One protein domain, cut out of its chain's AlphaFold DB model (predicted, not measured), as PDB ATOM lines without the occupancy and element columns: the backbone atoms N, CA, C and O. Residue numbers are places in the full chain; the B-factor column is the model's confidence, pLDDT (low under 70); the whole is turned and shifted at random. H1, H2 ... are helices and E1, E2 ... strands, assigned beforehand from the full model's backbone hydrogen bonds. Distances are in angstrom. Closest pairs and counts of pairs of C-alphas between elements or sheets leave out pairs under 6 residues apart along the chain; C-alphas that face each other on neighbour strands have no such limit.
ATOM      1  N   ILE A   3      54.410 172.085 -13.628       94.44
ATOM      2  CA  ILE A   3      53.855 170.879 -14.241       94.44
ATOM      3  C   ILE A   3      54.640 170.636 -15.523       94.44
ATOM      4  O   ILE A   3      54.589 171.464 -16.436       94.44
ATOM      5  N   ARG A   4      55.376 169.527 -15.559       94.94
ATOM      6  CA  ARG A   4      56.124 169.065 -16.732       94.94
ATOM      7  C   ARG A   4      55.231 168.190 -17.608       94.94
ATOM      8  O   ARG A   4      54.320 167.550 -17.079       94.94
ATOM      9  N   ASP A   5      55.463 168.202 -18.918       93.44
ATOM     10  CA  ASP A   5      54.766 167.343 -19.892       93.44
ATOM     11  C   ASP A   5      53.228 167.419 -19.787       93.44
ATOM     12  O   ASP A   5      52.496 166.435 -19.937       93.44
ATOM     13  N   ALA A   6      52.699 168.619 -19.511       91.62
ATOM     14  CA  ALA A   6      51.258 168.832 -19.433       91.62
ATOM     15  C   ALA A   6      50.608 168.683 -20.821       91.62
ATOM     16  O   ALA A   6      51.270 168.484 -21.839       91.62
ATOM     17  N   LYS A   7      49.276 168.822 -20.895       89.50
ATOM     18  CA  LYS A   7      48.509 168.649 -22.144       89.50
ATOM     19  C   LYS A   7      49.155 169.374 -23.338       89.50
ATOM     20  O   LYS A   7      49.327 170.595 -23.315       89.50
ATOM     21  N   GLY A   8      49.431 168.610 -24.397       93.94
ATOM     22  CA  GLY A   8      50.163 169.076 -25.578       93.94
ATOM     23  C   GLY A   8      51.685 169.073 -25.408       93.94
ATOM     24  O   GLY A   8      52.338 169.840 -26.103       93.94
ATOM     25  N   ASN A   9      52.211 168.265 -24.478       92.69
ATOM     26  CA  ASN A   9      53.631 168.114 -24.149       92.69
ATOM     27  C   ASN A   9      54.328 169.443 -23.822       92.69
ATOM     28  O   ASN A   9      55.399 169.752 -24.337       92.69
ATOM     29  N   ARG A  10      53.654 170.283 -23.028       94.44
ATOM     30  CA  ARG A  10      54.124 171.630 -22.686       94.44
ATOM     31  C   ARG A  10      54.205 171.817 -21.187       94.44
ATOM     32  O   ARG A  10      53.265 171.482 -20.469       94.44
ATOM     33  N   ASP A  11      55.271 172.465 -20.755       96.38
ATOM     34  CA  ASP A  11      55.459 172.836 -19.363       96.38
ATOM     35  C   ASP A  11      54.624 174.052 -18.989       96.38
ATOM     36  O   ASP A  11      54.409 174.960 -19.801       96.38
ATOM     37  N   ARG A  12      54.133 174.075 -17.748       95.94
ATOM     38  CA  ARG A  12      53.325 175.182 -17.227       95.94
ATOM     39  C   ARG A  12      53.625 175.434 -15.761       95.94
ATOM     40  O   ARG A  12      53.816 174.498 -14.987       95.94
ATOM     41  N   PHE A  13      53.557 176.699 -15.367       96.56
ATOM     42  CA  PHE A  13      53.435 177.071 -13.967       96.56
ATOM     43  C   PHE A  13      51.967 177.282 -13.622       96.56
ATOM     44  O   PHE A  13      51.249 177.987 -14.327       96.56
ATOM     45  N   VAL A  14      51.527 176.663 -12.530       94.62
ATOM     46  CA  VAL A  14      50.186 176.858 -11.969       94.62
ATOM     47  C   VAL A  14      50.291 177.450 -10.564       94.62
ATOM     48  O   VAL A  14      51.207 177.071  -9.819       94.62
ATOM     49  N   PRO A  15      49.390 178.368 -10.175       97.12
ATOM     50  CA  PRO A  15      49.362 178.880  -8.812       97.12
ATOM     51  C   PRO A  15      49.063 177.738  -7.834       97.12
ATOM     52  O   PRO A  15      48.256 176.855  -8.125       97.12
ATOM     53  N   LEU A  16      49.740 177.744  -6.682       96.62
ATOM     54  CA  LEU A  16      49.444 176.832  -5.581       96.62
ATOM     55  C   LEU A  16      48.749 177.627  -4.477       96.62
ATOM     56  O   LEU A  16      49.416 178.444  -3.844       96.62
ATOM     57  N   PRO A  17      47.447 177.410  -4.237       97.44
ATOM     58  CA  PRO A  17      46.779 178.011  -3.094       97.44
ATOM     59  C   PRO A  17      47.448 177.586  -1.785       97.44
ATOM     60  O   PRO A  17      47.902 176.447  -1.652       97.44
ATOM     61  N   GLU A  18      47.463 178.479  -0.800       97.88
ATOM     62  CA  GLU A  18      48.092 178.226   0.499       97.88
ATOM     63  C   GLU A  18      47.466 177.026   1.222       97.88
ATOM     64  O   GLU A  18      48.180 176.152   1.711       97.88
ATOM     65  N   ALA A  19      46.133 176.910   1.193       97.94
ATOM     66  CA  ALA A  19      45.423 175.761   1.752       97.94
ATOM     67  C   ALA A  19      45.890 174.432   1.129       97.94
ATOM     68  O   ALA A  19      46.115 173.449   1.836       97.94
ATOM     69  N   THR A  20      46.110 174.415  -0.191       96.62
ATOM     70  CA  THR A  20      46.632 173.239  -0.896       96.62
ATOM     71  C   THR A  20      48.070 172.943  -0.480       96.62
ATOM     72  O   THR A  20      48.405 171.785  -0.248       96.62
ATOM     73  N   LEU A  21      48.925 173.963  -0.345       97.25
ATOM     74  CA  LEU A  21      50.304 173.782   0.119       97.25
ATOM     75  C   LEU A  21      50.354 173.155   1.521       97.25
ATOM     76  O   LEU A  21      51.129 172.224   1.746       97.25
ATOM     77  N   THR A  22      49.515 173.626   2.442       98.31
ATOM     78  CA  THR A  22      49.413 173.073   3.800       98.31
ATOM     79  C   THR A  22      48.975 171.611   3.775       98.31
ATOM     80  O   THR A  22      49.642 170.768   4.379       98.31
ATOM     81  N   ALA A  23      47.927 171.283   3.011       98.00
ATOM     82  CA  ALA A  23      47.450 169.908   2.874       98.00
ATOM     83  C   ALA A  23      48.521 168.975   2.283       98.00
ATOM     84  O   ALA A  23      48.731 167.869   2.781       98.00
ATOM     85  N   LEU A  24      49.253 169.429   1.260       97.06
ATOM     86  CA  LEU A  24      50.337 168.654   0.647       97.06
ATOM     87  C   LEU A  24      51.493 168.399   1.616       97.06
ATOM     88  O   LEU A  24      52.035 167.297   1.637       97.06
ATOM     89  N   ARG A  25      51.864 169.386   2.440       97.38
ATOM     90  CA  ARG A  25      52.914 169.222   3.458       97.38
ATOM     91  C   ARG A  25      52.516 168.207   4.525       97.38
ATOM     92  O   ARG A  25      53.320 167.339   4.855       97.38
ATOM     93  N   GLN A  26      51.286 168.293   5.031       97.88
ATOM     94  CA  GLN A  26      50.753 167.328   5.997       97.88
ATOM     95  C   GLN A  26      50.706 165.920   5.399       97.88
ATOM     96  O   GLN A  26      51.167 164.970   6.025       97.88
ATOM     97  N   PHE A  27      50.225 165.791   4.161       96.12
ATOM     98  CA  PHE A  27      50.196 164.510   3.461       96.12
ATOM     99  C   PHE A  27      51.602 163.931   3.265       96.12
ATOM    100  O   PHE A  27      51.831 162.759   3.565       96.12
ATOM    101  N   TRP A  28      52.565 164.758   2.845       96.88
ATOM    102  CA  TRP A  28      53.946 164.325   2.659       96.88
ATOM    103  C   TRP A  28      54.568 163.802   3.954       96.88
ATOM    104  O   TRP A  28      55.292 162.814   3.918       96.88
ATOM    105  N   GLN A  29      54.251 164.381   5.114       96.94
ATOM    106  CA  GLN A  29      54.768 163.892   6.398       96.94
ATOM    107  C   GLN A  29      54.360 162.447   6.714       96.94
ATOM    108  O   GLN A  29      55.095 161.777   7.441       96.94
ATOM    109  N   LEU A  30      53.247 161.956   6.157       95.44
ATOM    110  CA  LEU A  30      52.764 160.592   6.383       95.44
ATOM    111  C   LEU A  30      53.650 159.537   5.702       95.44
ATOM    112  O   LEU A  30      53.774 158.427   6.213       95.44
ATOM    113  N   HIS A  31      54.259 159.866   4.558       95.19
ATOM    114  CA  HIS A  31      55.035 158.912   3.751       95.19
ATOM    115  C   HIS A  31      56.502 159.321   3.532       95.19
ATOM    116  O   HIS A  31      57.335 158.482   3.203       95.19
ATOM    117  N   ARG A  32      56.829 160.608   3.680       95.56
ATOM    118  CA  ARG A  32      58.157 161.237   3.548       95.56
ATOM    119  C   ARG A  32      58.950 160.829   2.308       95.56
ATOM    120  O   ARG A  32      60.167 160.722   2.363       95.56
ATOM    121  N   HIS A  33      58.273 160.513   1.211       97.00
ATOM    122  CA  HIS A  33      58.926 159.960   0.022       97.00
ATOM    123  C   HIS A  33      59.860 161.021  -0.593       97.00
ATOM    124  O   HIS A  33      59.444 162.177  -0.694       97.00
ATOM    125  N   PRO A  34      61.091 160.667  -1.009       95.56
ATOM    126  CA  PRO A  34      62.087 161.649  -1.447       95.56
ATOM    127  C   PRO A  34      61.700 162.401  -2.731       95.56
ATOM    128  O   PRO A  34      62.000 163.582  -2.852       95.56
ATOM    129  N   GLU A  35      61.019 161.738  -3.672       95.25
ATOM    130  CA  GLU A  35      60.725 162.313  -5.000       95.25
ATOM    131  C   GLU A  35      59.223 162.487  -5.294       95.25
ATOM    132  O   GLU A  35      58.760 163.565  -5.656       95.25
ATOM    133  N   LEU A  36      58.432 161.421  -5.140       96.06
ATOM    134  CA  LEU A  36      57.001 161.410  -5.429       96.06
ATOM    135  C   LEU A  36      56.178 162.126  -4.350       96.06
ATOM    136  O   LEU A  36      56.190 161.743  -3.181       96.06
ATOM    137  N   LEU A  37      55.365 163.096  -4.776       94.75
ATOM    138  CA  LEU A  37      54.370 163.757  -3.924       94.75
ATOM    139  C   LEU A  37      53.176 162.844  -3.591       94.75
ATOM    140  O   LEU A  37      52.566 162.986  -2.540       94.75
ATOM    141  N   PHE A  38      52.857 161.906  -4.486       95.81
ATOM    142  CA  PHE A  38      51.795 160.913  -4.317       95.81
ATOM    143  C   PHE A  38      52.337 159.520  -4.662       95.81
ATOM    144  O   PHE A  38      52.136 159.049  -5.786       95.81
ATOM    145  N   PRO A  39      53.073 158.870  -3.747       96.94
ATOM    146  CA  PRO A  39      53.568 157.516  -3.967       96.94
ATOM    147  C   PRO A  39      52.432 156.484  -3.959       96.94
ATOM    148  O   PRO A  39      51.377 156.682  -3.348       96.94
ATOM    149  N   ASN A  40      52.658 155.352  -4.621       94.56
ATOM    150  CA  ASN A  40      51.752 154.212  -4.563       94.56
ATOM    151  C   ASN A  40      51.652 153.631  -3.136       94.56
ATOM    152  O   ASN A  40      52.578 153.720  -2.332       94.56
ATOM    153  N   ARG A  41      50.511 153.007  -2.837       88.62
ATOM    154  CA  ARG A  41      50.085 152.572  -1.502       88.62
ATOM    155  C   ARG A  41      49.719 151.086  -1.399       88.62
ATOM    156  O   ARG A  41      49.138 150.692  -0.395       88.62
ATOM    157  N   HIS A  42      50.062 150.246  -2.387       86.94
ATOM    158  CA  HIS A  42      49.772 148.798  -2.325       86.94
ATOM    159  C   HIS A  42      50.340 148.109  -1.077       86.94
ATOM    160  O   HIS A  42      49.685 147.240  -0.520       86.94
ATOM    161  N   GLY A  43      51.528 148.509  -0.612       85.50
ATOM    162  CA  GLY A  43      52.131 147.981   0.619       85.50
ATOM    163  C   GLY A  43      51.704 148.719   1.896       85.50
ATOM    164  O   GLY A  43      52.382 148.609   2.913       85.50
ATOM    165  N   GLY A  44      50.639 149.523   1.839       90.50
ATOM    166  CA  GLY A  44      50.217 150.393   2.935       90.50
ATOM    167  C   GLY A  44      51.136 151.601   3.148       90.50
ATOM    168  O   GLY A  44      52.043 151.880   2.361       90.50
ATOM    169  N   LEU A  45      50.884 152.341   4.233       89.44
ATOM    170  CA  LEU A  45      51.593 153.590   4.528       89.44
ATOM    171  C   LEU A  45      53.088 153.370   4.806       89.44
ATOM    172  O   LEU A  45      53.921 154.145   4.347       89.44
ATOM    173  N   SER A  46      53.437 152.281   5.495       89.50
ATOM    174  CA  SER A  46      54.827 151.942   5.831       89.50
ATOM    175  C   SER A  46      55.690 151.662   4.597       89.50
ATOM    176  O   SER A  46      56.898 151.903   4.611       89.50
ATOM    177  N   ALA A  47      55.088 151.176   3.509       92.38
ATOM    178  CA  ALA A  47      55.786 150.932   2.252       92.38
ATOM    179  C   ALA A  47      55.805 152.154   1.322       92.38
ATOM    180  O   ALA A  47      56.633 152.196   0.412       92.38
ATOM    181  N   ALA A  48      54.940 153.149   1.549       94.38
ATOM    182  CA  ALA A  48      54.772 154.294   0.657       94.38
ATOM    183  C   ALA A  48      56.065 155.104   0.467       94.38
ATOM    184  O   ALA A  48      56.320 155.591  -0.629       94.38
ATOM    185  N   HIS A  49      56.929 155.183   1.489       95.06
ATOM    186  CA  HIS A  49      58.241 155.840   1.393       95.06
ATOM    187  C   HIS A  49      59.178 155.205   0.349       95.06
ATOM    188  O   HIS A  49      60.046 155.880  -0.192       95.06
ATOM    189  N   ARG A  50      59.009 153.905   0.067       95.56
ATOM    190  CA  ARG A  50      59.852 153.119  -0.852       95.56
ATOM    191  C   ARG A  50      59.158 152.809  -2.180       95.56
ATOM    192  O   ARG A  50      59.669 152.011  -2.968       95.56
ATOM    193  N   ALA A  51      57.972 153.368  -2.409       96.19
ATOM    194  CA  ALA A  51      57.209 153.109  -3.618       96.19
ATOM    195  C   ALA A  51      57.984 153.592  -4.850       96.19
ATOM    196  O   ALA A  51      58.419 154.729  -4.918       96.19
ATOM    197  N   ARG A  52      58.116 152.735  -5.861       95.69
ATOM    198  CA  ARG A  52      58.787 153.095  -7.125       95.69
ATOM    199  C   ARG A  52      57.833 153.639  -8.181       95.69
ATOM    200  O   ARG A  52      58.247 153.959  -9.288       95.69
ATOM    201  N   THR A  53      56.544 153.678  -7.866       95.38
ATOM    202  CA  THR A  53      55.490 154.090  -8.787       95.38
ATOM    203  C   THR A  53      54.606 155.149  -8.138       95.38
ATOM    204  O   THR A  53      54.449 155.156  -6.910       95.38
ATOM    205  N   PRO A  54      54.029 156.059  -8.940       95.69
ATOM    206  CA  PRO A  54      53.051 157.014  -8.448       95.69
ATOM    207  C   PRO A  54      51.736 156.320  -8.077       95.69
ATOM    208  O   PRO A  54      51.475 155.176  -8.459       95.69
ATOM    209  N   LEU A  55      50.893 157.040  -7.340       94.38
ATOM    210  CA  LEU A  55      49.533 156.635  -7.013       94.38
ATOM    211  C   LEU A  55      48.741 156.272  -8.280       94.38
ATOM    212  O   LEU A  55      48.782 156.988  -9.283       94.38
ATOM    213  N   ASP A  56      47.993 155.171  -8.211       91.81
ATOM    214  CA  ASP A  56      47.195 154.696  -9.338       91.81
ATOM    215  C   ASP A  56      46.099 155.696  -9.749       91.81
ATOM    216  O   ASP A  56      45.336 156.209  -8.922       91.81
TER     217      ASP A  56
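What this domain is: This is residues 3 to 56 of the 81 residues of an uncharacterized protein of Phyllobacteriaceae bacterium (UniProt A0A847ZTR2). The model is an open U: a small hairpin of E1 and E2 makes one arm, the helix H1 makes the base, and the short helix H2 with the loops before and after it makes the other arm. The 54 printed residues hold E1, E2, H1 and H2 in chain order, with a two-stranded antiparallel sheet; the class is mixed, helices and strands. The whole is loose, with a radius of gyration of the C-alphas of 13.1 A and spans of 34 by 26 by 17 A.

Where its parts are: E1, residues 3 to 6, begins at C-alpha 3 (53.855, 170.879, -14.241) and is 6.2 A long. E2, residues 10 to 13, measures 10.3 A. H1, residues 18 to 31, measures 20.8 A. H2, residues 44 to 48, measures 6.4 A and ends at C-alpha 48 (54.772, 154.294, 0.657).

How they stand to each other: E1 and E2 form a hairpin, antiparallel at 157 degrees, with N 3 and O 12 within hydrogen-bond range at 2.8 A. H1 touches H2 with residues 30 to 31 alone; the closest C-alphas, of His 31 and Ala 48, are 5.6 A apart. E1 is apart from H1. In H2 the O i to N i+4 pair is within hydrogen-bond range, in H1 8 of 10.

The domain as a whole: The C-alphas of Gly 8 and Ser 46, the two farthest apart, lie 36.1 A from each other. The link from H1 to H2 is long, 12 residues. The printed part has no cut, and no printed residue is under 70 in pLDDT.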